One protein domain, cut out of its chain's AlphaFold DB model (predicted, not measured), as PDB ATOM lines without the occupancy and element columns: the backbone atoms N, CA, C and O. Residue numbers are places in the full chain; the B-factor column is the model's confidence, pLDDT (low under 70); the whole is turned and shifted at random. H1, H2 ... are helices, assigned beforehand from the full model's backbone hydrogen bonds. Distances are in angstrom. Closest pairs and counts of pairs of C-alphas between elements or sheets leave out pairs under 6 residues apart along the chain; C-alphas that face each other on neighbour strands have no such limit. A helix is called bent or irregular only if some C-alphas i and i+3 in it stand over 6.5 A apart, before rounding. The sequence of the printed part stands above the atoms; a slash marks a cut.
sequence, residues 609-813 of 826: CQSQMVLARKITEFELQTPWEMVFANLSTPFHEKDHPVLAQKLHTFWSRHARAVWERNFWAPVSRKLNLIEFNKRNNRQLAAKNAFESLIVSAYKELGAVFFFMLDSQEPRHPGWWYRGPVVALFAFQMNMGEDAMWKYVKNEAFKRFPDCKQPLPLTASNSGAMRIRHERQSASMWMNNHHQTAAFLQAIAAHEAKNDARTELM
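AT A GLANCE: This is residues 609 to 813 of the 826 residues of an uncharacterized protein of Bremia lactucae (UniProt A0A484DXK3). An elongated body has the arm H4a of the bent helix H4 and the helix H3 side by side along one flank, a group of H1, H5 and H6 at one end, and H4b with H8 at the other. Residues 715 to 731, with no named element, run through the middle between the ends, the short H7 lies across the body from H3, and residues 807 to 813 stick out at the end of H8. The printed part has 205 residues with eight named helices, H1 to H8 in order, and no named strand; the class is all helix. It is compact, with a radius of gyration of the C-alphas of 18.3 A and spans of 56 by 36 by 31 A.

HOW THE PARTS SIT: H1, residues 609 to 623, and H2, residues 627 to 632, meet only through their tight link. H3, residues 645 to 666, is irregular, with C-alphas 657 and 660 7.9 A apart, and has a kink of 67 degrees near residue 660. With residues 655 to 663 alone it touches H2, a hairpin at a shallow tilt of 31 degrees, opposite ways; the closest C-alphas, of Trp 628 and Arg 660, are 5.2 A apart. H4, residues 677 to 714, was assigned as one helix by its hydrogen bonds but is bent, with C-alphas 704 and 707 9.7 A apart; its arms are H4a, residues 677 to 704, and H4b, residues 707 to 714, at a steep tilt of 49 degrees. H3 and H4a touch as a hairpin at a shallow tilt of 30 degrees, opposite ways, closest at the C-alphas of Ala 661 and Gln 687, 5.0 A. H5, residues 732 to 739, touches H6, residues 741 to 751, at a steep tilt of 56 degrees, closest at the C-alphas of Gln 736 and Met 744, 5.5 A. H1 is close to but not clearly touching H5, with the C-alphas of Gln 612 and Phe 733 6.6 A apart, and H1 and H6 are near each other, with 7 pairs of C-alphas within 10 A. H7, residues 771 to 777, touches no helix. H8, residues 792 to 811, touches H4b with residues 795 to 803 alone, only just about perpendicular at 73 degrees, closest at the C-alphas of Ala 707 and Ile 799, 5.2 A. Every O i to N i+4 pair is within hydrogen-bond range in H2, H4b, H5 and H6; the counts are 9 of 11 in H1, 16 of 18 in H3, 23 of 24 in H4a, 15 of 16 in H8 and 1 of 3 in H7, which has 2 of 4 O i to N i+3 pairs within range.

IN THESE COORDINATES: H1 begins at C-alpha 609, (-54.746, -33.410, -26.169), and is 20.7 A long. H3 is 27.8 A, H4a 40.4 A and H8 28.9 A from first to last C-alpha. H4a ends at C-alpha 704, (-27.155, -23.899, -64.157), and H8 at C-alpha 811, (-16.893, -51.893, -60.143).

THE WHOLE: The C-alphas farthest apart, of Gln 610 and Leu 812, are 59.6 A apart, and the printed part has no cut. The links H2 to H3, H4 to H5, H6 to H7 and H7 to H8 are long. The mean pLDDT of the printed part is 82.7; 23 residues are under 70, among them 669 to 672 and 766 to 779, and H7 has a mean of 48.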
ATOM      1  N   CYS A 609     -54.491 -34.733 -25.607       76.62
ATOM      2  CA  CYS A 609     -54.746 -33.410 -26.169       76.62
ATOM      3  C   CYS A 609     -54.177 -32.302 -25.270       76.62
ATOM      4  O   CYS A 609     -53.542 -31.373 -25.774       76.62
ATOM      5  N   GLN A 610     -54.330 -32.433 -23.953       80.69
ATOM      6  CA  GLN A 610     -53.800 -31.491 -22.973       80.69
ATOM      7  C   GLN A 610     -52.265 -31.532 -22.906       80.69
ATOM      8  O   GLN A 610     -51.627 -30.482 -22.964       80.69
ATOM      9  N   SER A 611     -51.650 -32.718 -22.911       81.69
ATOM     10  CA  SER A 611     -50.191 -32.883 -23.007       81.69
ATOM     11  C   SER A 611     -49.634 -32.233 -24.277       81.69
ATOM     12  O   SER A 611     -48.644 -31.504 -24.233       81.69
ATOM     13  N   GLN A 612     -50.311 -32.409 -25.418       81.38
ATOM     14  CA  GLN A 612     -49.929 -31.769 -26.678       81.38
ATOM     15  C   GLN A 612     -50.078 -30.232 -26.636       81.38
ATOM     16  O   GLN A 612     -49.304 -29.522 -27.281       81.38
ATOM     17  N   MET A 613     -51.046 -29.708 -25.875       81.06
ATOM     18  CA  MET A 613     -51.217 -28.271 -25.622       81.06
ATOM     19  C   MET A 613     -50.121 -27.702 -24.709       81.06
ATOM     20  O   MET A 613     -49.596 -26.627 -25.007       81.06
ATOM     21  N   VAL A 614     -49.733 -28.418 -23.650       84.12
ATOM     22  CA  VAL A 614     -48.628 -28.038 -22.751       84.12
ATOM     23  C   VAL A 614     -47.292 -28.040 -23.496       84.12
ATOM     24  O   VAL A 614     -46.572 -27.046 -23.446       84.12
ATOM     25  N   LEU A 615     -46.997 -29.092 -24.267       84.81
ATOM     26  CA  LEU A 615     -45.789 -29.174 -25.097       84.81
ATOM     27  C   LEU A 615     -45.704 -28.013 -26.103       84.81
ATOM     28  O   LEU A 615     -44.651 -27.399 -26.257       84.81
ATOM     29  N   ALA A 616     -46.817 -27.660 -26.756       82.94
ATOM     30  CA  ALA A 616     -46.853 -26.526 -27.682       82.94
ATOM     31  C   ALA A 616     -46.586 -25.172 -26.993       82.94
ATOM     32  O   ALA A 616     -45.960 -24.305 -27.603       82.94
ATOM     33  N   ARG A 617     -47.016 -24.992 -25.733       83.12
ATOM     34  CA  ARG A 617     -46.679 -23.803 -24.930       83.12
ATOM     35  C   ARG A 617     -45.188 -23.777 -24.590       83.12
ATOM     36  O   ARG A 617     -44.527 -22.833 -25.000       83.12
ATOM     37  N   LYS A 618     -44.645 -24.841 -23.980       85.62
ATOM     38  CA  LYS A 618     -43.217 -24.930 -23.608       85.62
ATOM     39  C   LYS A 618     -42.275 -24.715 -24.809       85.62
ATOM     40  O   LYS A 618     -41.277 -24.014 -24.711       85.62
ATOM     41  N   ILE A 619     -42.606 -25.242 -25.995       85.88
ATOM     42  CA  ILE A 619     -41.803 -25.010 -27.217       85.88
ATOM     43  C   ILE A 619     -41.881 -23.554 -27.720       85.88
ATOM     44  O   ILE A 619     -40.970 -23.100 -28.410       85.88
ATOM     45  N   THR A 620     -42.907 -22.781 -27.352       83.31
ATOM     46  CA  THR A 620     -42.982 -21.353 -27.717       83.31
ATOM     47  C   THR A 620     -41.842 -20.550 -27.073       83.31
ATOM     48  O   THR A 620     -41.324 -19.637 -27.707       83.31
ATOM     49  N   GLU A 621     -41.370 -20.939 -25.883       83.62
ATOM     50  CA  GLU A 621     -40.204 -20.335 -25.210       83.62
ATOM     51  C   GLU A 621     -38.896 -20.549 -25.996       83.62
ATOM     52  O   GLU A 621     -38.028 -19.676 -26.014       83.62
ATOM     53  N   PHE A 622     -38.774 -21.676 -26.707       83.06
ATOM     54  CA  PHE A 622     -37.675 -21.928 -27.644       83.06
ATOM     55  C   PHE A 622     -37.875 -21.185 -28.973       83.06
ATOM     56  O   PHE A 622     -36.911 -20.667 -29.524       83.06
ATOM     57  N   GLU A 623     -39.108 -21.064 -29.485       86.75
ATOM     58  CA  GLU A 623     -39.380 -20.247 -30.682       86.75
ATOM     59  C   GLU A 623     -39.143 -18.736 -30.440       86.75
ATOM     60  O   GLU A 623     -38.915 -18.009 -31.403       86.75
ATOM     61  N   LEU A 624     -39.132 -18.252 -29.189       87.19
ATOM     62  CA  LEU A 624     -38.738 -16.874 -28.843       87.19
ATOM     63  C   LEU A 624     -37.221 -16.620 -28.923       87.19
ATOM     64  O   LEU A 624     -36.820 -15.486 -29.153       87.19
ATOM     65  N   GLN A 625     -36.385 -17.655 -28.795       87.75
ATOM     66  CA  GLN A 625     -34.913 -17.566 -28.873       87.75
ATOM     67  C   GLN A 625     -34.382 -17.595 -30.322       87.75
ATOM     68  O   GLN A 625     -33.207 -17.871 -30.545       87.75
ATOM     69  N   THR A 626     -35.283 -17.418 -31.297       89.75
ATOM     70  CA  THR A 626     -35.049 -17.470 -32.752       89.75
ATOM     71  C   THR A 626     -33.982 -18.488 -33.209       89.75
ATOM     72  O   THR A 626     -33.090 -18.156 -33.989       89.75
ATOM     73  N   PRO A 627     -34.065 -19.778 -32.808       88.94
ATOM     74  CA  PRO A 627     -33.018 -20.782 -33.057       88.94
ATOM     75  C   PRO A 627     -32.660 -20.944 -34.540       88.94
ATOM     76  O   PRO A 627     -31.534 -21.291 -34.881       88.94
ATOM     77  N   TRP A 628     -33.592 -20.649 -35.445       91.38
ATOM     78  CA  TRP A 628     -33.346 -20.642 -36.885       91.38
ATOM     79  C   TRP A 628     -32.397 -19.529 -37.364       91.38
ATOM     80  O   TRP A 628     -31.780 -19.692 -38.411       91.38
ATOM     81  N   GLU A 629     -32.263 -18.410 -36.653       90.75
ATOM     82  CA  GLU A 629     -31.272 -17.379 -36.979       90.75
ATOM     83  C   GLU A 629     -29.870 -17.884 -36.629       90.75
ATOM     84  O   GLU A 629     -29.007 -17.888 -37.499       90.75
ATOM     85  N   MET A 630     -29.666 -18.454 -35.436       88.19
ATOM     86  CA  MET A 630     -28.385 -19.087 -35.080       88.19
ATOM     87  C   MET A 630     -28.021 -20.272 -35.992       88.19
ATOM     88  O   MET A 630     -26.860 -20.435 -36.351       88.19
ATOM     89  N   VAL A 631     -28.997 -21.092 -36.396       87.75
ATOM     90  CA  VAL A 631     -28.745 -22.314 -37.186       87.75
ATOM     91  C   VAL A 631     -28.577 -22.059 -38.692       87.75
ATOM     92  O   VAL A 631     -27.954 -22.872 -39.377       87.75
ATOM     93  N   PHE A 632     -29.142 -20.974 -39.233       89.44
ATOM     94  CA  PHE A 632     -29.161 -20.710 -40.682       89.44
ATOM     95  C   PHE A 632     -28.630 -19.321 -41.089       89.44
ATOM     96  O   PHE A 632     -28.744 -18.955 -42.261       89.44
ATOM     97  N   ALA A 633     -28.031 -18.550 -40.175       85.56
ATOM     98  CA  ALA A 633     -27.235 -17.377 -40.537       85.56
ATOM     99  C   ALA A 633     -25.961 -17.775 -41.301       85.56
ATOM    100  O   ALA A 633     -25.373 -18.824 -41.049       85.56
ATOM    101  N   ASN A 634     -25.527 -16.900 -42.213       85.19
ATOM    102  CA  ASN A 634     -24.206 -16.910 -42.857       85.19
ATOM    103  C   ASN A 634     -23.770 -18.262 -43.468       85.19
ATOM    104  O   ASN A 634     -22.583 -18.579 -43.515       85.19
ATOM    105  N   LEU A 635     -24.728 -19.063 -43.944       89.94
ATOM    106  CA  LEU A 635     -24.456 -20.356 -44.570       89.94
ATOM    107  C   LEU A 635     -23.746 -20.185 -45.920       89.94
ATOM    108  O   LEU A 635     -24.229 -19.460 -46.786       89.94
ATOM    109  N   SER A 636     -22.660 -20.927 -46.135       91.69
ATOM    110  CA  SER A 636     -22.003 -21.034 -47.442       91.69
ATOM    111  C   SER A 636     -22.922 -21.661 -48.500       91.69
ATOM    112  O   SER A 636     -23.766 -22.512 -48.201       91.69
ATOM    113  N   THR A 637     -22.735 -21.302 -49.768       92.88
ATOM    114  CA  THR A 637     -23.354 -21.994 -50.907       92.88
ATOM    115  C   THR A 637     -22.635 -23.319 -51.210       92.88
ATOM    116  O   THR A 637     -21.415 -23.387 -51.097       92.88
ATOM    117  N   PRO A 638     -23.341 -24.378 -51.658       92.94
ATOM    118  CA  PRO A 638     -22.725 -25.641 -52.105       92.94
ATOM    119  C   PRO A 638     -22.070 -25.562 -53.504       92.94
ATOM    120  O   PRO A 638     -21.839 -26.580 -54.146       92.94
ATOM    121  N   PHE A 639     -21.837 -24.355 -54.018       92.62
ATOM    122  CA  PHE A 639     -21.276 -24.051 -55.337       92.62
ATOM    123  C   PHE A 639     -20.553 -22.700 -55.260       92.62
ATOM    124  O   PHE A 639     -20.844 -21.894 -54.373       92.62
ATOM    125  N   HIS A 640     -19.632 -22.422 -56.181       91.44
ATOM    126  CA  HIS A 640     -18.859 -21.179 -56.170       91.44
ATOM    127  C   HIS A 640     -19.731 -19.954 -56.506       91.44
ATOM    128  O   HIS A 640     -20.318 -19.852 -57.583       91.44
ATOM    129  N   GLU A 641     -19.803 -18.989 -55.582       91.25
ATOM    130  CA  GLU A 641     -20.655 -17.796 -55.734       91.25
ATOM    131  C   GLU A 641     -20.224 -16.869 -56.873       91.25
ATOM    132  O   GLU A 641     -21.064 -16.178 -57.445       91.25
ATOM    133  N   LYS A 642     -18.928 -16.858 -57.211       91.12
ATOM    134  CA  LYS A 642     -18.375 -16.044 -58.306       91.12
ATOM    135  C   LYS A 642     -18.915 -16.475 -59.670       91.12
ATOM    136  O   LYS A 642     -19.178 -15.621 -60.511       91.12
ATOM    137  N   ASP A 643     -19.125 -17.777 -59.842       91.62
ATOM    138  CA  ASP A 643     -19.563 -18.378 -61.103       91.62
ATOM    139  C   ASP A 643     -21.099 -18.372 -61.210       91.62
ATOM    140  O   ASP A 643     -21.659 -18.178 -62.289       91.62
ATOM    141  N   HIS A 644     -21.792 -18.496 -60.069       92.56
ATOM    142  CA  HIS A 644     -23.259 -18.534 -59.982       92.56
ATOM    143  C   HIS A 644     -23.858 -17.462 -59.041       92.56
ATOM    144  O   HIS A 644     -24.654 -17.792 -58.152       92.56
ATOM    145  N   PRO A 645     -23.563 -16.156 -59.228       93.12
ATOM    146  CA  PRO A 645     -23.955 -15.105 -58.281       93.12
ATOM    147  C   PRO A 645     -25.477 -14.936 -58.166       93.12
ATOM    148  O   PRO A 645     -26.010 -14.682 -57.087       93.12
ATOM    149  N   VAL A 646     -26.210 -15.151 -59.264       93.81
ATOM    150  CA  VAL A 646     -27.681 -15.102 -59.283       93.81
ATOM    151  C   VAL A 646     -28.295 -16.284 -58.518       93.81
ATOM    152  O   VAL A 646     -29.360 -16.141 -57.915       93.81
ATOM    153  N   LEU A 647     -27.643 -17.451 -58.505       94.19
ATOM    154  CA  LEU A 647     -28.091 -18.616 -57.739       94.19
ATOM    155  C   LEU A 647     -27.741 -18.484 -56.252       94.19
ATOM    156  O   LEU A 647     -28.586 -18.782 -55.407       94.19
ATOM    157  N   ALA A 648     -26.554 -17.957 -55.939       93.88
ATOM    158  CA  ALA A 648     -26.141 -17.604 -54.582       93.88
ATOM    159  C   ALA A 648     -27.122 -16.601 -53.954       93.88
ATOM    160  O   ALA A 648     -27.704 -16.870 -52.903       93.88
ATOM    161  N   GLN A 649     -27.428 -15.503 -54.657       93.62
ATOM    162  CA  GLN A 649     -28.396 -14.503 -54.195       93.62
ATOM    163  C   GLN A 649     -29.788 -15.109 -53.943       93.62
ATOM    164  O   GLN A 649     -30.431 -14.770 -52.946       93.62
ATOM    165  N   LYS A 650     -30.261 -16.035 -54.795       94.44
ATOM    166  CA  LYS A 650     -31.520 -16.774 -54.562       94.44
ATOM    167  C   LYS A 650     -31.453 -17.632 -53.294       94.44
ATOM    168  O   LYS A 650     -32.449 -17.684 -52.577       94.44
ATOM    169  N   LEU A 651     -30.327 -18.290 -53.009       95.12
ATOM    170  CA  LEU A 651     -30.167 -19.155 -51.834       95.12
ATOM    171  C   LEU A 651     -30.079 -18.348 -50.531       95.12
ATOM    172  O   LEU A 651     -30.781 -18.668 -49.574       95.12
ATOM    173  N   HIS A 652     -29.352 -17.231 -50.529       93.94
ATOM    174  CA  HIS A 652     -29.323 -16.283 -49.406       93.94
ATOM    175  C   HIS A 652     -30.688 -15.625 -49.160       93.94
ATOM    176  O   HIS A 652     -31.146 -15.521 -48.019       93.94
ATOM    177  N   THR A 653     -31.405 -15.261 -50.230       94.19
ATOM    178  CA  THR A 653     -32.797 -14.768 -50.153       94.19
ATOM    179  C   THR A 653     -33.761 -15.848 -49.651       94.19
ATOM    180  O   THR A 653     -34.732 -15.538 -48.963       94.19
ATOM    181  N   PHE A 654     -33.513 -17.119 -49.978       95.38
ATOM    182  CA  PHE A 654     -34.289 -18.241 -49.461       95.38
ATOM    183  C   PHE A 654     -34.063 -18.414 -47.951       95.38
ATOM    184  O   PHE A 654     -35.038 -18.408 -47.197       95.38
ATOM    185  N   TRP A 655     -32.811 -18.511 -47.493       94.44
ATOM    186  CA  TRP A 655     -32.498 -18.731 -46.078       94.44
ATOM    187  C   TRP A 655     -33.014 -17.597 -45.189       94.44
ATOM    188  O   TRP A 655     -33.803 -17.858 -44.281       94.44
ATOM    189  N   SER A 656     -32.699 -16.343 -45.523       92.25
ATOM    190  CA  SER A 656     -33.155 -15.157 -44.775       92.25
ATOM    191  C   SER A 656     -34.682 -15.029 -44.643       92.25
ATOM    192  O   SER A 656     -35.163 -14.458 -43.667       92.25
ATOM    193  N   ARG A 657     -35.467 -15.578 -45.581       92.75
ATOM    194  CA  ARG A 657     -36.945 -15.532 -45.549       92.75
ATOM    195  C   ARG A 657     -37.608 -16.791 -44.998       92.75
ATOM    196  O   ARG A 657     -38.782 -16.749 -44.628       92.75
ATOM    197  N   HIS A 658     -36.908 -17.924 -44.989       94.38
ATOM    198  CA  HIS A 658     -37.527 -19.231 -44.759       94.38
ATOM    199  C   HIS A 658     -36.832 -20.114 -43.717       94.38
ATOM    200  O   HIS A 658     -37.405 -21.147 -43.372       94.38
ATOM    201  N   ALA A 659     -35.695 -19.707 -43.138       93.12
ATOM    202  CA  ALA A 659     -34.986 -20.438 -42.078       93.12
ATOM    203  C   ALA A 659     -35.918 -20.964 -40.969       93.12
ATOM    204  O   ALA A 659     -35.901 -22.158 -40.668       93.12
ATOM    205  N   ARG A 660     -36.820 -20.120 -40.437       91.69
ATOM    206  CA  ARG A 660     -37.836 -20.539 -39.451       91.69
ATOM    207  C   ARG A 660     -38.676 -21.718 -39.935       91.69
ATOM    208  O   ARG A 660     -38.854 -22.681 -39.202       91.69
ATOM    209  N   ALA A 661     -39.175 -21.672 -41.169       90.81
ATOM    210  CA  ALA A 661     -40.001 -22.736 -41.737       90.81
ATOM    211  C   ALA A 661     -39.208 -24.038 -41.973       90.81
ATOM    212  O   ALA A 661     -39.775 -25.130 -41.888       90.81
ATOM    213  N   VAL A 662     -37.903 -23.928 -42.246       90.31
ATOM    214  CA  VAL A 662     -36.980 -25.066 -42.373       90.31
ATOM    215  C   VAL A 662     -36.751 -25.730 -41.017       90.31
ATOM    216  O   VAL A 662     -36.955 -26.940 -40.879       90.31
ATOM    217  N   TRP A 663     -36.410 -24.932 -40.004       89.88
ATOM    218  CA  TRP A 663     -36.255 -25.365 -38.616       89.88
ATOM    219  C   TRP A 663     -37.540 -26.021 -38.085       89.88
ATOM    220  O   TRP A 663     -37.530 -27.188 -37.690       89.88
ATOM    221  N   GLU A 664     -38.678 -25.325 -38.209       87.44
ATOM    222  CA  GLU A 664     -40.014 -25.794 -37.812       87.44
ATOM    223  C   GLU A 664     -40.398 -27.133 -38.451       87.44
ATOM    224  O   GLU A 664     -41.225 -27.856 -37.893       87.44
ATOM    225  N   ARG A 665     -39.877 -27.441 -39.646       84.50
ATOM    226  CA  ARG A 665     -40.136 -28.704 -40.346       84.50
ATOM    227  C   ARG A 665     -39.263 -29.826 -39.806       84.50
ATOM    228  O   ARG A 665     -39.775 -30.918 -39.594       84.50
ATOM    229  N   ASN A 666     -37.962 -29.597 -39.663       79.00
ATOM    230  CA  ASN A 666     -37.017 -30.666 -39.344       79.00
ATOM    231  C   ASN A 666     -37.125 -31.087 -37.868       79.00
ATOM    232  O   ASN A 666     -37.099 -32.278 -37.562       79.00
ATOM    233  N   PHE A 667     -37.302 -30.109 -36.975       73.88
ATOM    234  CA  PHE A 667     -37.161 -30.285 -35.532       73.88
ATOM    235  C   PHE A 667     -38.444 -30.718 -34.794       73.88
ATOM    236  O   PHE A 667     -38.351 -31.428 -33.794       73.88
ATOM    237  N   TRP A 668     -39.637 -30.294 -35.246       70.56
ATOM    238  CA  TRP A 668     -40.872 -30.432 -34.453       70.56
ATOM    239  C   TRP A 668     -42.156 -30.574 -35.289       70.56
ATOM    240  O   TRP A 668     -42.583 -29.652 -35.989       70.56
ATOM    241  N   ALA A 669     -42.859 -31.697 -35.103       61.94
ATOM    242  CA  ALA A 669     -44.299 -31.807 -35.351       61.94
ATOM    243  C   ALA A 669     -45.023 -32.704 -34.313       61.94
ATOM    244  O   ALA A 669     -44.418 -33.648 -33.811       61.94
ATOM    245  N   PRO A 670     -46.328 -32.516 -34.023       58.06
ATOM    246  CA  PRO A 670     -47.226 -31.491 -34.547       58.06
ATOM    247  C   PRO A 670     -47.862 -30.595 -33.464       58.06
ATOM    248  O   PRO A 670     -48.336 -31.070 -32.433       58.06
ATOM    249  N   VAL A 671     -48.074 -29.318 -33.798       63.53
ATOM    250  CA  VAL A 671     -49.206 -28.555 -33.240       63.53
ATOM    251  C   VAL A 671     -50.503 -29.232 -33.700       63.53
ATOM    252  O   VAL A 671     -50.656 -29.545 -34.883       63.53
ATOM    253  N   SER A 672     -51.445 -29.492 -32.792       66.56
ATOM    254  CA  SER A 672     -52.663 -30.230 -33.145       66.56
ATOM    255  C   SER A 672     -53.598 -29.410 -34.032       66.56
ATOM    256  O   SER A 672     -54.158 -28.412 -33.582       66.56
ATOM    257  N   ARG A 673     -53.882 -29.886 -35.254       70.06
ATOM    258  CA  ARG A 673     -54.906 -29.283 -36.130       70.06
ATOM    259  C   ARG A 673     -56.296 -29.223 -35.475       70.06
ATOM    260  O   ARG A 673     -57.096 -28.374 -35.853       70.06
ATOM    261  N   LYS A 674     -56.599 -30.126 -34.530       71.06
ATOM    262  CA  LYS A 674     -57.871 -30.127 -33.788       71.06
ATOM    263  C   LYS A 674     -57.939 -29.014 -32.739       71.06
ATOM    264  O   LYS A 674     -58.979 -28.384 -32.622       71.06
ATOM    265  N   LEU A 675     -56.855 -28.815 -31.986       71.25
ATOM    266  CA  LEU A 675     -56.834 -27.967 -30.785       71.25
ATOM    267  C   LEU A 675     -56.394 -26.531 -31.101       71.25
ATOM    268  O   LEU A 675     -56.949 -25.579 -30.573       71.25
ATOM    269  N   ASN A 676     -55.429 -26.367 -32.009       74.88
ATOM    270  CA  ASN A 676     -54.953 -25.068 -32.474       74.88
ATOM    271  C   ASN A 676     -54.858 -25.059 -34.008       74.88
ATOM    272  O   ASN A 676     -53.781 -25.101 -34.609       74.88
ATOM    273  N   LEU A 677     -56.030 -25.007 -34.645       75.56
ATOM    274  CA  LEU A 677     -56.173 -24.919 -36.100       75.56
ATOM    275  C   LEU A 677     -55.468 -23.682 -36.687       75.56
ATOM    276  O   LEU A 677     -54.977 -23.743 -37.812       75.56
ATOM    277  N   ILE A 678     -55.406 -22.573 -35.942       75.81
ATOM    278  CA  ILE A 678     -54.828 -21.306 -36.410       75.81
ATOM    279  C   ILE A 678     -53.308 -21.427 -36.551       75.81
ATOM    280  O   ILE A 678     -52.786 -21.172 -37.637       75.81
ATOM    281  N   GLU A 679     -52.589 -21.847 -35.505       79.19
ATOM    282  CA  GLU A 679     -51.127 -21.977 -35.587       79.19
ATOM    283  C   GLU A 679     -50.702 -23.180 -36.434       79.19
ATOM    284  O   GLU A 679     -49.734 -23.078 -37.184       79.19
ATOM    285  N   PHE A 680     -51.485 -24.270 -36.443       80.75
ATOM    286  CA  PHE A 680     -51.301 -25.346 -37.420       80.75
ATOM    287  C   PHE A 680     -51.349 -24.815 -38.864       80.75
ATOM    288  O   PHE A 680     -50.454 -25.112 -39.655       80.75
ATOM    289  N   ASN A 681     -52.360 -24.008 -39.212       79.50
ATOM    290  CA  ASN A 681     -52.493 -23.446 -40.558       79.50
ATOM    291  C   ASN A 681     -51.360 -22.461 -40.883       79.50
ATOM    292  O   ASN A 681     -50.770 -22.571 -41.956       79.50
ATOM    293  N   LYS A 682     -51.009 -21.542 -39.968       82.06
ATOM    294  CA  LYS A 682     -49.877 -20.616 -40.159       82.06
ATOM    295  C   LYS A 682     -48.572 -21.379 -40.427       82.06
ATOM    296  O   LYS A 682     -47.929 -21.122 -41.440       82.06
ATOM    297  N   ARG A 683     -48.207 -22.348 -39.573       83.81
ATOM    298  CA  ARG A 683     -46.991 -23.177 -39.701       83.81
ATOM    299  C   ARG A 683     -46.981 -23.974 -41.006       83.81
ATOM    300  O   ARG A 683     -46.006 -23.935 -41.748       83.81
ATOM    301  N   ASN A 684     -48.096 -24.627 -41.342       83.50
ATOM    302  CA  ASN A 684     -48.263 -25.332 -42.614       83.50
ATOM    303  C   ASN A 684     -48.083 -24.393 -43.822       83.50
ATOM    304  O   ASN A 684     -47.453 -24.774 -44.807       83.50
ATOM    305  N   ASN A 685     -48.594 -23.161 -43.749       83.38
ATOM    306  CA  ASN A 685     -48.454 -22.174 -44.817       83.38
ATOM    307  C   ASN A 685     -47.014 -21.641 -44.923       83.38
ATOM    308  O   ASN A 685     -46.506 -21.569 -46.041       83.38
ATOM    309  N   ARG A 686     -46.324 -21.373 -43.800       87.75
ATOM    310  CA  ARG A 686     -44.881 -21.051 -43.767       87.75
ATOM    311  C   ARG A 686     -44.061 -22.144 -44.461       87.75
ATOM    312  O   ARG A 686     -43.291 -21.858 -45.376       87.75
ATOM    313  N   GLN A 687     -44.284 -23.405 -44.087       87.94
ATOM    314  CA  GLN A 687     -43.593 -24.568 -44.659       87.94
ATOM    315  C   GLN A 687     -43.922 -24.795 -46.143       87.94
ATOM    316  O   GLN A 687     -43.034 -25.143 -46.920       87.94
ATOM    317  N   LEU A 688     -45.170 -24.570 -46.565       84.94
ATOM    318  CA  LEU A 688     -45.574 -24.676 -47.970       84.94
ATOM    319  C   LEU A 688     -44.983 -23.545 -48.827       84.94
ATOM    320  O   LEU A 688     -44.532 -23.810 -49.939       84.94
ATOM    321  N   ALA A 689     -44.949 -22.311 -48.319       86.62
ATOM    322  CA  ALA A 689     -44.318 -21.175 -48.990       86.62
ATOM    323  C   ALA A 689     -42.812 -21.414 -49.172       86.62
ATOM    324  O   ALA A 689     -42.324 -21.365 -50.300       86.62
ATOM    325  N   ALA A 690     -42.117 -21.790 -48.093       91.50
ATOM    326  CA  ALA A 690     -40.707 -22.163 -48.122       91.50
ATOM    327  C   ALA A 690     -40.439 -23.298 -49.122       91.50
ATOM    328  O   ALA A 690     -39.560 -23.175 -49.973       91.50
ATOM    329  N   LYS A 691     -41.233 -24.379 -49.096       89.06
ATOM    330  CA  LYS A 691     -41.083 -25.476 -50.062       89.06
ATOM    331  C   LYS A 691     -41.274 -24.999 -51.507       89.06
ATOM    332  O   LYS A 691     -40.498 -25.393 -52.368       89.06
ATOM    333  N   ASN A 692     -42.278 -24.171 -51.793       88.06
ATOM    334  CA  ASN A 692     -42.521 -23.671 -53.153       88.06
ATOM    335  C   ASN A 692     -41.383 -22.752 -53.643       88.06
ATOM    336  O   ASN A 692     -41.009 -22.819 -54.815       88.06
ATOM    337  N   ALA A 693     -40.813 -21.927 -52.757       90.25
ATOM    338  CA  ALA A 693     -39.629 -21.122 -53.055       90.25
ATOM    339  C   ALA A 693     -38.412 -22.014 -53.351       90.25
ATOM    340  O   ALA A 693     -37.735 -21.817 -54.361       90.25
ATOM    341  N   PHE A 694     -38.190 -23.051 -52.537       93.94
ATOM    342  CA  PHE A 694     -37.091 -23.997 -52.725       93.94
ATOM    343  C   PHE A 694     -37.257 -24.874 -53.981       93.94
ATOM    344  O   PHE A 694     -36.283 -25.088 -54.693       93.94
ATOM    345  N   GLU A 695     -38.478 -25.292 -54.350       90.62
ATOM    346  CA  GLU A 695     -38.738 -25.946 -55.649       90.62
ATOM    347  C   GLU A 695     -38.320 -25.043 -56.828       90.62
ATOM    348  O   GLU A 695     -37.736 -25.527 -57.796       90.62
ATOM    349  N   SER A 696     -38.545 -23.725 -56.744       90.06
ATOM    350  CA  SER A 696     -38.098 -22.777 -57.778       90.06
ATOM    351  C   SER A 696     -36.581 -22.538 -57.777       90.06
ATOM    352  O   SER A 696     -36.017 -22.179 -58.817       90.06
ATOM    353  N   LEU A 697     -35.917 -22.727 -56.634       93.62
ATOM    354  CA  LEU A 697     -34.463 -22.662 -56.515       93.62
ATOM    355  C   LEU A 697     -33.813 -23.919 -57.100       93.62
ATOM    356  O   LEU A 697     -32.916 -23.791 -57.926       93.62
ATOM    357  N   ILE A 698     -34.330 -25.109 -56.781       92.69
ATOM    358  CA  ILE A 698     -33.916 -26.388 -57.383       92.69
ATOM    359  C   ILE A 698     -34.002 -26.325 -58.917       92.69
ATOM    360  O   ILE A 698     -33.055 -26.700 -59.600       92.69
ATOM    361  N   VAL A 699     -35.101 -25.799 -59.476       90.94
ATOM    362  CA  VAL A 699     -35.260 -25.639 -60.937       90.94
ATOM    363  C   VAL A 699     -34.301 -24.594 -61.532       90.94
ATOM    364  O   VAL A 699     -34.034 -24.646 -62.732       90.94
ATOM    365  N   SER A 700     -33.760 -23.667 -60.732       92.81
ATOM    366  CA  SER A 700     -32.648 -22.805 -61.166       92.81
ATOM    367  C   SER A 700     -31.328 -23.579 -61.138       92.81
ATOM    368  O   SER A 700     -30.682 -23.705 -62.171       92.81
ATOM    369  N   ALA A 701     -30.987 -24.184 -59.996       93.75
ATOM    370  CA  ALA A 701     -29.751 -24.939 -59.803       93.75
ATOM    371  C   ALA A 701     -29.582 -26.059 -60.842       93.75
ATOM    372  O   ALA A 701     -28.530 -26.158 -61.451       93.75
ATOM    373  N   TYR A 702     -30.628 -26.831 -61.146       93.06
ATOM    374  CA  TYR A 702     -30.561 -27.885 -62.169       93.06
ATOM    375  C   TYR A 702     -30.299 -27.348 -63.586       93.06
ATOM    376  O   TYR A 702     -29.680 -28.029 -64.399       93.06
ATOM    377  N   LYS A 703     -30.742 -26.126 -63.906       91.75
ATOM    378  CA  LYS A 703     -30.479 -25.501 -65.214       91.75
ATOM    379  C   LYS A 703     -29.076 -24.917 -65.335       91.75
ATOM    380  O   LYS A 703     -28.595 -24.778 -66.453       91.75
ATOM    381  N   GLU A 704     -28.469 -24.546 -64.213       93.31
ATOM    382  CA  GLU A 704     -27.155 -23.899 -64.157       93.31
ATOM    383  C   GLU A 704     -26.022 -24.912 -63.878       93.31
ATOM    384  O   GLU A 704     -24.932 -24.760 -64.414       93.31
ATOM    385  N   LEU A 705     -26.294 -25.962 -63.090       93.62
ATOM    386  CA  LEU A 705     -25.321 -26.936 -62.559       93.62
ATOM    387  C   LEU A 705     -25.594 -28.397 -62.991       93.62
ATOM    388  O   LEU A 705     -24.800 -29.295 -62.711       93.62
ATOM    389  N   GLY A 706     -26.724 -28.661 -63.659       92.81
ATOM    390  CA  GLY A 706     -27.102 -29.996 -64.138       92.81
ATOM    391  C   GLY A 706     -27.451 -31.008 -63.036       92.81
ATOM    392  O   GLY A 706     -27.659 -30.660 -61.874       92.81
ATOM    393  N   ALA A 707     -27.530 -32.287 -63.420       90.81
ATOM    394  CA  ALA A 707     -27.823 -33.399 -62.510       90.81
ATOM    395  C   ALA A 707     -26.619 -33.798 -61.633       90.81
ATOM    396  O   ALA A 707     -26.811 -34.168 -60.476       90.81
ATOM    397  N   VAL A 708     -25.390 -33.667 -62.157       91.19
ATOM    398  CA  VAL A 708     -24.130 -34.007 -61.461       91.19
ATOM    399  C   VAL A 708     -24.029 -33.309 -60.105       91.19
ATOM    400  O   VAL A 708     -23.673 -33.942 -59.118       91.19
ATOM    401  N   PHE A 709     -24.401 -32.028 -60.031       93.25
ATOM    402  CA  PHE A 709     -24.402 -31.272 -58.780       93.25
ATOM    403  C   PHE A 709     -25.298 -31.898 -57.699       93.25
ATOM    404  O   PHE A 709     -24.884 -31.975 -56.549       93.25
ATOM    405  N   PHE A 710     -26.493 -32.387 -58.049       91.62
ATOM    406  CA  PHE A 710     -27.392 -33.019 -57.075       91.62
ATOM    407  C   PHE A 710     -26.879 -34.387 -56.624       91.62
ATOM    408  O   PHE A 710     -26.983 -34.691 -55.441       91.62
ATOM    409  N   PHE A 711     -26.281 -35.167 -57.534       89.38
ATOM    410  CA  PHE A 711     -25.595 -36.417 -57.194       89.38
ATOM    411  C   PHE A 711     -24.461 -36.159 -56.188       89.38
ATOM    412  O   PHE A 711     -24.532 -36.634 -55.058       89.38
ATOM    413  N   MET A 712     -23.499 -35.292 -56.531       90.19
ATOM    414  CA  MET A 712     -22.389 -34.916 -55.641       90.19
ATOM    415  C   MET A 712     -22.868 -34.397 -54.277       90.19
ATOM    416  O   MET A 712     -22.247 -34.674 -53.256       90.19
ATOM    417  N   LEU A 713     -23.975 -33.648 -54.248       91.25
ATOM    418  CA  LEU A 713     -24.528 -33.044 -53.037       91.25
ATOM    419  C   LEU A 713     -25.313 -34.031 -52.155       91.25
ATOM    420  O   LEU A 713     -25.434 -33.789 -50.953       91.25
ATOM    421  N   ASP A 714     -25.854 -35.110 -52.728       88.38
ATOM    422  CA  ASP A 714     -26.465 -36.228 -51.997       88.38
ATOM    423  C   ASP A 714     -25.413 -37.225 -51.482       88.38
ATOM    424  O   ASP A 714     -25.551 -37.693 -50.352       88.38
ATOM    425  N   SER A 715     -24.346 -37.476 -52.253       86.69
ATOM    426  CA  SER A 715     -23.200 -38.324 -51.875       86.69
ATOM    427  C   SER A 715     -22.223 -37.669 -50.886       86.69
ATOM    428  O   SER A 715     -21.300 -38.330 -50.416       86.69
ATOM    429  N   GLN A 716     -22.374 -36.377 -50.575       86.56
ATOM    430  CA  GLN A 716     -21.455 -35.674 -49.677       86.56
ATOM    431  C   GLN A 716     -21.718 -36.005 -48.200       86.56
ATOM    432  O   GLN A 716     -22.730 -35.587 -47.626       86.56
ATOM    433  N   GLU A 717     -20.735 -36.632 -47.552       85.56
ATOM    434  CA  GLU A 717     -20.663 -36.764 -46.096       85.56
ATOM    435  C   GLU A 717     -19.466 -35.965 -45.531       85.56
ATOM    436  O   GLU A 717     -18.347 -36.133 -46.013       85.56
ATOM    437  N   PRO A 718     -19.663 -35.084 -44.526       84.88
ATOM    438  CA  PRO A 718     -20.944 -34.611 -44.002       84.88
ATOM    439  C   PRO A 718     -21.682 -33.693 -44.997       84.88
ATOM    440  O   PRO A 718     -21.077 -32.906 -45.724       84.88
ATOM    441  N   ARG A 719     -23.018 -33.754 -44.980       89.06
ATOM    442  CA  ARG A 719     -23.900 -32.985 -45.878       89.06
ATOM    443  C   ARG A 719     -23.680 -31.473 -45.797       89.06
ATOM    444  O   ARG A 719     -23.581 -30.914 -44.704       89.06
ATOM    445  N   HIS A 720     -23.734 -30.788 -46.942       91.44
ATOM    446  CA  HIS A 720     -23.437 -29.358 -47.010       91.44
ATOM    447  C   HIS A 720     -24.408 -28.499 -46.169       91.44
ATOM    448  O   HIS A 720     -25.622 -28.503 -46.423       91.44
ATOM    449  N   PRO A 721     -23.928 -27.675 -45.215       89.69
ATOM    450  CA  PRO A 721     -24.799 -26.879 -44.346       89.69
ATOM    451  C   PRO A 721     -25.619 -25.833 -45.124       89.69
ATOM    452  O   PRO A 721     -26.699 -25.443 -44.686       89.69
ATOM    453  N   GLY A 722     -25.185 -25.441 -46.323       91.81
ATOM    454  CA  GLY A 722     -25.911 -24.531 -47.213       91.81
ATOM    455  C   GLY A 722     -27.209 -25.046 -47.845       91.81
ATOM    456  O   GLY A 722     -27.923 -24.243 -48.443       91.81
ATOM    457  N   TRP A 723     -27.543 -26.345 -47.765       94.12
ATOM    458  CA  TRP A 723     -28.639 -26.925 -48.566       94.12
ATOM    459  C   TRP A 723     -29.799 -27.533 -47.758       94.12
ATOM    460  O   TRP A 723     -29.607 -28.147 -46.703       94.12
ATOM    461  N   TRP A 724     -31.039 -27.381 -48.243       92.25
ATOM    462  CA  TRP A 724     -32.225 -27.945 -47.583       92.25
ATOM    463  C   TRP A 724     -32.530 -29.372 -48.051       92.25
ATOM    464  O   TRP A 724     -33.375 -29.614 -48.912       92.25
ATOM    465  N   TYR A 725     -31.868 -30.332 -47.412       88.62
ATOM    466  CA  TYR A 725     -32.150 -31.753 -47.595       88.62
ATOM    467  C   TYR A 725     -33.512 -32.173 -47.032       88.62
ATOM    468  O   TYR A 725     -33.968 -31.721 -45.975       88.62
ATOM    469  N   ARG A 726     -34.133 -33.135 -47.713       82.19
ATOM    470  CA  ARG A 726     -35.420 -33.745 -47.381       82.19
ATOM    471  C   ARG A 726     -35.309 -34.804 -46.274       82.19
ATOM    472  O   ARG A 726     -35.652 -35.968 -46.478       82.19
ATOM    473  N   GLY A 727     -34.904 -34.401 -45.075       75.81
ATOM    474  CA  GLY A 727     -34.885 -35.310 -43.924       75.81
ATOM    475  C   GLY A 727     -36.284 -35.838 -43.534       75.81
ATOM    476  O   GLY A 727     -37.300 -35.204 -43.871       75.81
ATOM    477  N   PRO A 728     -36.374 -36.957 -42.793       71.06
ATOM    478  CA  PRO A 728     -37.538 -37.252 -41.953       71.06
ATOM    479  C   PRO A 728     -37.799 -36.121 -40.936       71.06
ATOM    480  O   PRO A 728     -37.038 -35.161 -40.842       71.06
ATOM    481  N   VAL A 729     -38.918 -36.198 -40.212       77.75
ATOM    482  CA  VAL A 729     -39.329 -35.177 -39.232       77.75
ATOM    483  C   VAL A 729     -39.341 -35.784 -37.838       77.75
ATOM    484  O   VAL A 729     -40.027 -36.787 -37.618       77.75
ATOM    485  N   VAL A 730     -38.633 -35.162 -36.892       79.38
ATOM    486  CA  VAL A 730     -38.701 -35.554 -35.482       79.38
ATOM    487  C   VAL A 730     -40.006 -35.029 -34.893       79.38
ATOM    488  O   VAL A 730     -40.288 -33.829 -34.861       79.38
ATOM    489  N   ALA A 731     -40.856 -35.956 -34.464       81.44
ATOM    490  CA  ALA A 731     -42.178 -35.625 -33.966       81.44
ATOM    491  C   ALA A 731     -42.177 -35.593 -32.431       81.44
ATOM    492  O   ALA A 731     -42.510 -36.606 -31.825       81.44
ATOM    493  N   LEU A 732     -41.802 -34.469 -31.797       84.94
ATOM    494  CA  LEU A 732     -41.578 -34.378 -30.336       84.94
ATOM    495  C   LEU A 732     -42.702 -34.973 -29.472       84.94
ATOM    496  O   LEU A 732     -42.414 -35.552 -28.438       84.94
ATOM    497  N   PHE A 733     -43.967 -34.899 -29.895       84.31
ATOM    498  CA  PHE A 733     -45.077 -35.510 -29.156       84.31
ATOM    499  C   PHE A 733     -45.048 -37.046 -29.236       84.31
ATOM    500  O   PHE A 733     -45.281 -37.726 -28.246       84.31
ATOM    501  N   ALA A 734     -44.697 -37.613 -30.395       81.31
ATOM    502  CA  ALA A 734     -44.415 -39.044 -30.503       81.31
ATOM    503  C   ALA A 734     -43.105 -39.417 -29.789       81.31
ATOM    504  O   ALA A 734     -43.007 -40.510 -29.251       81.31
ATOM    505  N   PHE A 735     -42.116 -38.517 -29.737       84.94
ATOM    506  CA  PHE A 735     -40.896 -38.726 -28.953       84.94
ATOM    507  C   PHE A 735     -41.224 -38.799 -27.453       84.94
ATOM    508  O   PHE A 735     -40.886 -39.789 -26.820       84.94
ATOM    509  N   GLN A 736     -41.982 -37.837 -26.915       86.62
ATOM    510  CA  GLN A 736     -42.489 -37.833 -25.536       86.62
ATOM    511  C   GLN A 736     -43.281 -39.112 -25.220       86.62
ATOM    512  O   GLN A 736     -43.026 -39.750 -24.204       86.62
ATOM    513  N   MET A 737     -44.191 -39.527 -26.109       83.50
ATOM    514  CA  MET A 737     -44.994 -40.745 -25.920       83.50
ATOM    515  C   MET A 737     -44.195 -42.059 -26.009       83.50
ATOM    516  O   MET A 737     -44.652 -43.059 -25.464       83.50
ATOM    517  N   ASN A 738     -43.048 -42.082 -26.699       84.00
ATOM    518  CA  ASN A 738     -42.243 -43.296 -26.903       84.00
ATOM    519  C   ASN A 738     -41.005 -43.380 -25.986       84.00
ATOM    520  O   ASN A 738     -40.511 -44.477 -25.759       84.00
ATOM    521  N   MET A 739     -40.477 -42.239 -25.528       86.44
ATOM    522  CA  MET A 739     -39.172 -42.106 -24.853       86.44
ATOM    523  C   MET A 739     -39.242 -41.303 -23.539       86.44
ATOM    524  O   MET A 739     -38.225 -41.142 -22.871       86.44
ATOM    525  N   GLY A 740     -40.414 -40.777 -23.169       88.06
ATOM    526  CA  GLY A 740     -40.602 -39.921 -21.994       88.06
ATOM    527  C   GLY A 740     -40.341 -38.432 -22.251       88.06
ATOM    528  O   GLY A 740     -39.742 -38.030 -23.255       88.06
ATOM    529  N   GLU A 741     -40.817 -37.584 -21.335       88.19
ATOM    530  CA  GLU A 741     -40.687 -36.126 -21.447       88.19
ATOM    531  C   GLU A 741     -39.236 -35.647 -21.249       88.19
ATOM    532  O   GLU A 741     -38.785 -34.773 -21.989       88.19
ATOM    533  N   ASP A 742     -38.460 -36.261 -20.354       88.81
ATOM    534  CA  ASP A 742     -37.077 -35.841 -20.078       88.81
ATOM    535  C   ASP A 742     -36.123 -36.124 -21.241       88.81
ATOM    536  O   ASP A 742     -35.316 -35.270 -21.614       88.81
ATOM    537  N   ALA A 743     -36.249 -37.291 -21.884       89.56
ATOM    538  CA  ALA A 743     -35.485 -37.612 -23.089       89.56
ATOM    539  C   ALA A 743     -35.840 -36.659 -24.244       89.56
ATOM    540  O   ALA A 743     -34.960 -36.223 -24.989       89.56
ATOM    541  N   MET A 744     -37.121 -36.288 -24.357       90.06
ATOM    542  CA  MET A 744     -37.605 -35.310 -25.329       90.06
ATOM    543  C   MET A 744     -37.032 -33.909 -25.057       90.06
ATOM    544  O   MET A 744     -36.511 -33.288 -25.983       90.06
ATOM    545  N   TRP A 745     -37.012 -33.431 -23.806       89.12
ATOM    546  CA  TRP A 745     -36.386 -32.145 -23.465       89.12
ATOM    547  C   TRP A 745     -34.860 -32.158 -23.579       89.12
ATOM    548  O   TRP A 745     -34.281 -31.137 -23.948       89.12
ATOM    549  N   LYS A 746     -34.198 -33.293 -23.322       90.06
ATOM    550  CA  LYS A 746     -32.754 -33.468 -23.553       90.06
ATOM    551  C   LYS A 746     -32.417 -33.376 -25.043       90.06
ATOM    552  O   LYS A 746     -31.485 -32.662 -25.400       90.06
ATOM    553  N   TYR A 747     -33.210 -34.011 -25.911       89.19
ATOM    554  CA  TYR A 747     -33.129 -33.799 -27.361       89.19
ATOM    555  C   TYR A 747     -33.373 -32.326 -27.720       89.19
ATOM    556  O   TYR A 747     -32.569 -31.733 -28.431       89.19
ATOM    557  N   VAL A 748     -34.431 -31.699 -27.188       88.12
ATOM    558  CA  VAL A 748     -34.765 -30.306 -27.521       88.12
ATOM    559  C   VAL A 748     -33.631 -29.344 -27.165       88.12
ATOM    560  O   VAL A 748     -33.207 -28.577 -28.024       88.12
ATOM    561  N   LYS A 749     -33.100 -29.407 -25.939       87.88
ATOM    562  CA  LYS A 749     -32.014 -28.527 -25.478       87.88
ATOM    563  C   LYS A 749     -30.724 -28.709 -26.290       87.88
ATOM    564  O   LYS A 749     -30.058 -27.723 -26.583       87.88
ATOM    565  N   ASN A 750     -30.400 -29.943 -26.681       87.50
ATOM    566  CA  ASN A 750     -29.131 -30.263 -27.342       87.50
ATOM    567  C   ASN A 750     -29.164 -30.096 -28.871       87.50
ATOM    568  O   ASN A 750     -28.126 -29.838 -29.479       87.50
ATOM    569  N   GLU A 751     -30.331 -30.267 -29.501       87.56
ATOM    570  CA  GLU A 751     -30.464 -30.344 -30.963       87.56
ATOM    571  C   GLU A 751     -31.207 -29.145 -31.582       87.56
ATOM    572  O   GLU A 751     -31.076 -28.920 -32.784       87.56
ATOM    573  N   ALA A 752     -31.932 -28.321 -30.805       84.94
ATOM    574  CA  ALA A 752     -32.638 -27.138 -31.334       84.94
ATOM    575  C   ALA A 752     -31.717 -26.160 -32.081       84.94
ATOM    576  O   ALA A 752     -32.149 -25.528 -33.045       84.94
ATOM    577  N   PHE A 753     -30.461 -26.061 -31.647       87.25
ATOM    578  CA  PHE A 753     -29.449 -25.145 -32.178       87.25
ATOM    579  C   PHE A 753     -28.454 -25.837 -33.128       87.25
ATOM    580  O   PHE A 753     -27.385 -25.301 -33.405       87.25
ATOM    581  N   LYS A 754     -28.792 -27.026 -33.655       87.44
ATOM    582  CA  LYS A 754     -27.958 -27.763 -34.617       87.44
ATOM    583  C   LYS A 754     -28.539 -27.755 -36.026       87.44
ATOM    584  O   LYS A 754     -29.748 -27.834 -36.241       87.44
ATOM    585  N   ARG A 755     -27.644 -27.718 -37.018       85.31
ATOM    586  CA  ARG A 755     -27.993 -27.632 -38.446       85.31
ATOM    587  C   ARG A 755     -28.641 -28.895 -39.013       85.31
ATOM    588  O   ARG A 755     -29.477 -28.801 -39.918       85.31
ATOM    589  N   PHE A 756     -28.279 -30.048 -38.464       84.69
ATOM    590  CA  PHE A 756     -28.857 -31.352 -38.764       84.69
ATOM    591  C   PHE A 756     -29.166 -32.040 -37.425       84.69
ATOM    592  O   PHE A 756     -28.311 -32.759 -36.918       84.69
ATOM    593  N   PRO A 757     -30.325 -31.752 -36.803       82.62
ATOM    594  CA  PRO A 757     -30.659 -32.309 -35.498       82.62
ATOM    595  C   PRO A 757     -30.872 -33.821 -35.612       82.62
ATOM    596  O   PRO A 757     -31.686 -34.263 -36.430       82.62
ATOM    597  N   ASP A 758     -30.167 -34.602 -34.793       81.94
ATOM    598  CA  ASP A 758     -30.337 -36.053 -34.724       81.94
ATOM    599  C   ASP A 758     -30.943 -36.473 -33.383       81.94
ATOM    600  O   ASP A 758     -30.483 -36.118 -32.300       81.94
ATOM    601  N   CYS A 759     -32.006 -37.265 -33.471       79.56
ATOM    602  CA  CYS A 759     -32.722 -37.788 -32.320       79.56
ATOM    603  C   CYS A 759     -32.236 -39.176 -31.872       79.56
ATOM    604  O   CYS A 759     -32.758 -39.696 -30.887       79.56
ATOM    605  N   LYS A 760     -31.255 -39.772 -32.575       82.69
ATOM    606  CA  LYS A 760     -30.662 -41.095 -32.299       82.69
ATOM    607  C   LYS A 760     -31.700 -42.220 -32.191       82.69
ATOM    608  O   LYS A 760     -31.555 -43.147 -31.400       82.69
ATOM    609  N   GLN A 761     -32.774 -42.113 -32.972       79.81
ATOM    610  CA  GLN A 761     -33.898 -43.050 -33.006       79.81
ATOM    611  C   GLN A 761     -34.312 -43.328 -34.459       79.81
ATOM    612  O   GLN A 761     -34.245 -42.421 -35.292       79.81
ATOM    613  N   PRO A 762     -34.780 -44.547 -34.792       75.88
ATOM    614  CA  PRO A 762     -35.184 -44.892 -36.151       75.88
ATOM    615  C   PRO A 762     -36.416 -44.083 -36.585       75.88
ATOM    616  O   PRO A 762     -37.527 -44.255 -36.075       75.88
ATOM    617  N   LEU A 763     -36.219 -43.188 -37.554       72.38
ATOM    618  CA  LEU A 763     -37.264 -42.307 -38.073       72.38
ATOM    619  C   LEU A 763     -38.009 -42.924 -39.276       72.38
ATOM    620  O   LEU A 763     -37.405 -43.624 -40.085       72.38
ATOM    621  N   PRO A 764     -39.312 -42.629 -39.464       69.56
ATOM    622  CA  PRO A 764     -40.179 -41.849 -38.585       69.56
ATOM    623  C   PRO A 764     -40.589 -42.639 -37.333       69.56
ATOM    624  O   PRO A 764     -40.937 -43.822 -37.422       69.56
ATOM    625  N   LEU A 765     -40.615 -41.933 -36.197       71.94
ATOM    626  CA  LEU A 765     -41.029 -42.456 -34.891       71.94
ATOM    627  C   LEU A 765     -42.387 -43.168 -34.972       71.94
ATOM    628  O   LEU A 765     -43.293 -42.742 -35.700       71.94
ATOM    629  N   THR A 766     -42.558 -44.228 -34.184       64.31
ATOM    630  CA  THR A 766     -43.840 -44.922 -34.032       64.31
ATOM    631  C   THR A 766     -44.913 -43.971 -33.512       64.31
ATOM    632  O   THR A 766     -44.757 -43.322 -32.484       64.31
ATOM    633  N   ALA A 767     -46.006 -43.861 -34.264       64.06
ATOM    634  CA  ALA A 767     -47.155 -43.019 -33.959       64.06
ATOM    635  C   ALA A 767     -48.347 -43.509 -34.789       64.06
ATOM    636  O   ALA A 767     -48.156 -44.131 -35.835       64.06
ATOM    637  N   SER A 768     -49.574 -43.128 -34.425       52.81
ATOM    638  CA  SER A 768     -50.820 -43.506 -35.125       52.81
ATOM    639  C   SER A 768     -50.890 -43.136 -36.622       52.81
ATOM    640  O   SER A 768     -51.842 -43.508 -37.301       52.81
ATOM    641  N   ASN A 769     -49.899 -42.395 -37.134       49.62
ATOM    642  CA  ASN A 769     -49.781 -41.941 -38.521       49.62
ATOM    643  C   ASN A 769     -48.486 -42.424 -39.229       49.62
ATOM    644  O   ASN A 769     -48.304 -42.115 -40.408       49.62
ATOM    645  N   SER A 770     -47.567 -43.125 -38.547       47.34
ATOM    646  CA  SER A 770     -46.172 -43.301 -39.007       47.34
ATOM    647  C   SER A 770     -46.028 -44.100 -40.308       47.34
ATOM    648  O   SER A 770     -45.191 -43.760 -41.146       47.34
ATOM    649  N   GLY A 771     -46.890 -45.095 -40.548       44.94
ATOM    650  CA  GLY A 771     -46.905 -45.861 -41.803       44.94
ATOM    651  C   GLY A 771     -47.141 -44.992 -43.048       44.94
ATOM    652  O   GLY A 771     -46.525 -45.215 -44.086       44.94
ATOM    653  N   ALA A 772     -47.944 -43.927 -42.928       44.97
ATOM    654  CA  ALA A 772     -48.174 -42.968 -44.014       44.97
ATOM    655  C   ALA A 772     -47.004 -41.983 -44.224       44.97
ATOM    656  O   ALA A 772     -46.978 -41.272 -45.233       44.97
ATOM    657  N   MET A 773     -46.048 -41.930 -43.287       46.19
ATOM    658  CA  MET A 773     -44.776 -41.230 -43.466       46.19
ATOM    659  C   MET A 773     -43.728 -42.137 -44.116       46.19
ATOM    660  O   MET A 773     -43.145 -41.703 -45.105       46.19
ATOM    661  N   ARG A 774     -43.534 -43.384 -43.645       50.12
ATOM    662  CA  ARG A 774     -42.514 -44.325 -44.174       50.12
ATOM    663  C   ARG A 774     -42.528 -44.408 -45.707       50.12
ATOM    664  O   ARG A 774     -41.561 -43.994 -46.338       50.12
ATOM    665  N   ILE A 775     -43.684 -44.749 -46.284       48.00
ATOM    666  CA  ILE A 775     -43.928 -44.904 -47.738       48.00
ATOM    667  C   ILE A 775     -43.643 -43.618 -48.552       48.00
ATOM    668  O   ILE A 775     -43.598 -43.629 -49.778       48.00
ATOM    669  N   ARG A 776     -43.478 -42.458 -47.901       50.41
ATOM    670  CA  ARG A 776     -43.172 -41.187 -48.573       50.41
ATOM    671  C   ARG A 776     -41.697 -40.809 -48.528       50.41
ATOM    672  O   ARG A 776     -41.351 -39.847 -49.217       50.41
ATOM    673  N   HIS A 777     -40.861 -41.451 -47.714       50.38
ATOM    674  CA  HIS A 777     -39.481 -41.003 -47.498       50.38
ATOM    675  C   HIS A 777     -38.465 -41.613 -48.468       50.38
ATOM    676  O   HIS A 777     -37.590 -40.867 -48.899       50.38
ATOM    677  N   GLU A 778     -38.646 -42.860 -48.908       54.19
ATOM    678  CA  GLU A 778     -37.853 -43.459 -49.992       54.19
ATOM    679  C   GLU A 778     -37.981 -42.640 -51.287       54.19
ATOM    680  O   GLU A 778     -39.077 -42.485 -51.835       54.19
ATOM    681  N   ARG A 779     -36.856 -42.076 -51.746       64.19
ATOM    682  CA  ARG A 779     -36.654 -41.430 -53.054       64.19
ATOM    683  C   ARG A 779     -35.165 -41.369 -53.387       64.19
ATOM    684  O   ARG A 779     -34.362 -41.151 -52.491       64.19
ATOM    685  N   GLN A 780     -34.858 -41.405 -54.681       70.81
ATOM    686  CA  GLN A 780     -33.520 -41.372 -55.307       70.81
ATOM    687  C   GLN A 780     -32.717 -40.061 -55.107       70.81
ATOM    688  O   GLN A 780     -31.795 -39.782 -55.858       70.81
ATOM    689  N   SER A 781     -33.124 -39.175 -54.192       82.38
ATOM    690  CA  SER A 781     -32.409 -37.930 -53.875       82.38
ATOM    691  C   SER A 781     -33.012 -37.286 -52.625       82.38
ATOM    692  O   SER A 781     -34.240 -37.131 -52.519       82.38
ATOM    693  N   ALA A 782     -32.161 -36.876 -51.682       83.94
ATOM    694  CA  ALA A 782     -32.549 -36.072 -50.528       83.94
ATOM    695  C   ALA A 782     -32.373 -34.569 -50.804       83.94
ATOM    696  O   ALA A 782     -33.134 -33.761 -50.264       83.94
ATOM    697  N   SER A 783     -31.420 -34.185 -51.654       85.12
ATOM    698  CA  SER A 783     -31.140 -32.807 -52.059       85.12
ATOM    699  C   SER A 783     -32.242 -32.221 -52.958       85.12
ATOM    700  O   SER A 783     -32.591 -31.043 -52.821       85.12
ATOM    701  N   MET A 784     -32.859 -33.026 -53.832       82.62
ATOM    702  CA  MET A 784     -33.837 -32.568 -54.821       82.62
ATOM    703  C   MET A 784     -35.292 -32.717 -54.344       82.62
ATOM    704  O   MET A 784     -36.082 -33.528 -54.838       82.62
ATOM    705  N   TRP A 785     -35.700 -31.882 -53.388       78.38
ATOM    706  CA  TRP A 785     -37.028 -31.953 -52.767       78.38
ATOM    707  C   TRP A 785     -38.195 -31.364 -53.601       78.38
ATOM    708  O   TRP A 785     -38.983 -30.535 -53.134       78.38
ATOM    709  N   MET A 786     -38.373 -31.850 -54.831       78.12
ATOM    710  CA  MET A 786     -39.526 -31.517 -55.676       78.12
ATOM    711  C   MET A 786     -40.627 -32.585 -55.664       78.12
ATOM    712  O   MET A 786     -40.370 -33.784 -55.620       78.12
ATOM    713  N   ASN A 787     -41.882 -32.154 -55.774       67.75
ATOM    714  CA  ASN A 787     -43.066 -33.004 -55.930       67.75
ATOM    715  C   ASN A 787     -43.983 -32.553 -57.074       67.75
ATOM    716  O   ASN A 787     -44.668 -33.392 -57.648       67.75
ATOM    717  N   ASN A 788     -44.060 -31.246 -57.344       65.81
ATOM    718  CA  ASN A 788     -45.152 -30.663 -58.133       65.81
ATOM    719  C   ASN A 788     -44.718 -30.164 -59.523       65.81
ATOM    720  O   ASN A 788     -45.536 -29.586 -60.242       65.81
ATOM    721  N   HIS A 789     -43.442 -30.320 -59.887       74.69
ATOM    722  CA  HIS A 789     -42.921 -29.822 -61.154       74.69
ATOM    723  C   HIS A 789     -42.981 -30.901 -62.240       74.69
ATOM    724  O   HIS A 789     -42.571 -32.037 -62.030       74.69
ATOM    725  N   HIS A 790     -43.456 -30.532 -63.431       79.69
ATOM    726  CA  HIS A 790     -43.600 -31.455 -64.563       79.69
ATOM    727  C   HIS A 790     -42.285 -32.143 -64.980       79.69
ATOM    728  O   HIS A 790     -42.316 -33.263 -65.473       79.69
ATOM    729  N   GLN A 791     -41.134 -31.509 -64.728       81.81
ATOM    730  CA  GLN A 791     -39.810 -32.067 -65.037       81.81
ATOM    731  C   GLN A 791     -39.199 -32.910 -63.897       81.81
ATOM    732  O   GLN A 791     -38.120 -33.460 -64.076       81.81
ATOM    733  N   THR A 792     -39.855 -33.041 -62.731       82.75
ATOM    734  CA  THR A 792     -39.280 -33.748 -61.565       82.75
ATOM    735  C   THR A 792     -38.904 -35.201 -61.872       82.75
ATOM    736  O   THR A 792     -37.868 -35.651 -61.399       82.75
ATOM    737  N   ALA A 793     -39.695 -35.918 -62.677       83.31
ATOM    738  CA  ALA A 793     -39.372 -37.293 -63.069       83.31
ATOM    739  C   ALA A 793     -38.096 -37.368 -63.929       83.31
ATOM    740  O   ALA A 793     -37.208 -38.158 -63.630       83.31
ATOM    741  N   ALA A 794     -37.970 -36.488 -64.929       85.25
ATOM    742  CA  ALA A 794     -36.797 -36.429 -65.801       85.25
ATOM    743  C   ALA A 794     -35.515 -36.056 -65.035       85.25
ATOM    744  O   ALA A 794     -34.456 -36.613 -65.301       85.25
ATOM    745  N   PHE A 795     -35.606 -35.149 -64.053       87.69
ATOM    746  CA  PHE A 795     -34.447 -34.776 -63.236       87.69
ATOM    747  C   PHE A 795     -34.024 -35.924 -62.300       87.69
ATOM    748  O   PHE A 795     -32.832 -36.141 -62.116       87.69
ATOM    749  N   LEU A 796     -34.977 -36.688 -61.740       85.44
ATOM    750  CA  LEU A 796     -34.670 -37.870 -60.913       85.44
ATOM    751  C   LEU A 796     -33.995 -38.966 -61.746       85.44
ATOM    752  O   LEU A 796     -32.990 -39.523 -61.318       85.44
ATOM    753  N   GLN A 797     -34.504 -39.225 -62.955       86.12
ATOM    754  CA  GLN A 797     -33.896 -40.168 -63.897       86.12
ATOM    755  C   GLN A 797     -32.474 -39.753 -64.296       86.12
ATOM    756  O   GLN A 797     -31.600 -40.607 -64.382       86.12
ATOM    757  N   ALA A 798     -32.219 -38.456 -64.494       86.69
ATOM    758  CA  ALA A 798     -30.882 -37.960 -64.807       86.69
ATOM    759  C   ALA A 798     -29.892 -38.124 -63.639       86.69
ATOM    760  O   ALA A 798     -28.743 -38.478 -63.877       86.69
ATOM    761  N   ILE A 799     -30.324 -37.910 -62.389       85.94
ATOM    762  CA  ILE A 799     -29.482 -38.134 -61.199       85.94
ATOM    763  C   ILE A 799     -29.168 -39.629 -61.039       85.94
ATOM    764  O   ILE A 799     -27.998 -39.988 -60.959       85.94
ATOM    765  N   ALA A 800     -30.180 -40.500 -61.116       85.38
ATOM    766  CA  ALA A 800     -29.994 -41.953 -61.032       85.38
ATOM    767  C   ALA A 800     -29.129 -42.523 -62.181       85.38
ATOM    768  O   ALA A 800     -28.444 -43.528 -62.016       85.38
ATOM    769  N   ALA A 801     -29.115 -41.873 -63.351       86.88
ATOM    770  CA  ALA A 801     -28.217 -42.226 -64.454       86.88
ATOM    771  C   ALA A 801     -26.756 -41.781 -64.229       86.88
ATOM    772  O   ALA A 801     -25.853 -42.326 -64.863       86.88
ATOM    773  N   HIS A 802     -26.506 -40.805 -63.348       84.19
ATOM    774  CA  HIS A 802     -25.155 -40.470 -62.885       84.19
ATOM    775  C   HIS A 802     -24.690 -41.399 -61.760       84.19
ATOM    776  O   HIS A 802     -23.538 -41.819 -61.800       84.19
ATOM    777  N   GLU A 803     -25.589 -41.759 -60.841       82.94
ATOM    778  CA  GLU A 803     -25.401 -42.766 -59.785       82.94
ATOM    779  C   GLU A 803     -24.955 -44.106 -60.395       82.94
ATOM    780  O   GLU A 803     -23.779 -44.449 -60.310       82.94
ATOM    781  N   ALA A 804     -25.803 -44.744 -61.211       82.56
ATOM    782  CA  ALA A 804     -25.483 -46.021 -61.858       82.56
ATOM    783  C   ALA A 804     -24.242 -45.983 -62.781       82.56
ATOM    784  O   ALA A 804     -23.604 -47.007 -63.016       82.56
ATOM    785  N   LYS A 805     -23.875 -44.809 -63.322       83.25
ATOM    786  CA  LYS A 805     -22.638 -44.634 -64.106       83.25
ATOM    787  C   LYS A 805     -21.394 -44.511 -63.219       83.25
ATOM    788  O   LYS A 805     -20.297 -44.830 -63.673       83.25
ATOM    789  N   ASN A 806     -21.544 -44.003 -62.001       81.19
ATOM    790  CA  ASN A 806     -20.471 -43.940 -61.022       81.19
ATOM    791  C   ASN A 806     -20.240 -45.318 -60.393       81.19
ATOM    792  O   ASN A 806     -19.096 -45.748 -60.315       81.19
ATOM    793  N   ASP A 807     -21.311 -46.037 -60.062       80.38
ATOM    794  CA  ASP A 807     -21.253 -47.392 -59.498       80.38
ATOM    795  C   ASP A 807     -20.541 -48.351 -60.464       80.38
ATOM    796  O   ASP A 807     -19.490 -48.896 -60.133       80.38
ATOM    797  N   ALA A 808     -20.992 -48.410 -61.723       74.75
ATOM    798  CA  ALA A 808     -20.347 -49.199 -62.778       74.75
ATOM    799  C   ALA A 808     -18.913 -48.740 -63.125       74.75
ATOM    800  O   ALA A 808     -18.168 -49.468 -63.778       74.75
ATOM    801  N   ARG A 809     -18.498 -47.526 -62.725       73.69
ATOM    802  CA  ARG A 809     -17.094 -47.088 -62.821       73.69
ATOM    803  C   ARG A 809     -16.267 -47.585 -61.633       73.69
ATOM    804  O   ARG A 809     -15.088 -47.869 -61.824       73.69
ATOM    805  N   THR A 810     -16.858 -47.666 -60.446       75.12
ATOM    806  CA  THR A 810     -16.214 -48.197 -59.240       75.12
ATOM    807  C   THR A 810     -15.996 -49.705 -59.365       75.12
ATOM    808  O   THR A 810     -14.875 -50.155 -59.162       75.12
ATOM    809  N   GLU A 811     -17.002 -50.454 -59.829       72.50
ATOM    810  CA  GLU A 811     -16.893 -51.893 -60.143       72.50
ATOM    811  C   GLU A 811     -15.791 -52.188 -61.184       72.50
ATOM    812  O   GLU A 811     -15.123 -53.212 -61.119       72.50
ATOM    813  N   LEU A 812     -15.543 -51.266 -62.126       67.00
ATOM    814  CA  LEU A 812     -14.457 -51.360 -63.115       67.00
ATOM    815  C   LEU A 812     -13.085 -50.867 -62.607       67.00
ATOM    816  O   LEU A 812     -12.136 -50.794 -63.392       67.00
ATOM    817  N   MET A 813     -12.971 -50.486 -61.332       58.75
ATOM    818  CA  MET A 813     -11.715 -50.076 -60.690       58.75
ATOM    819  C   MET A 813     -11.343 -50.911 -59.457       58.75
ATOM    820  O   MET A 813     -10.264 -50.690 -58.904       58.75
TER     821      MET A 813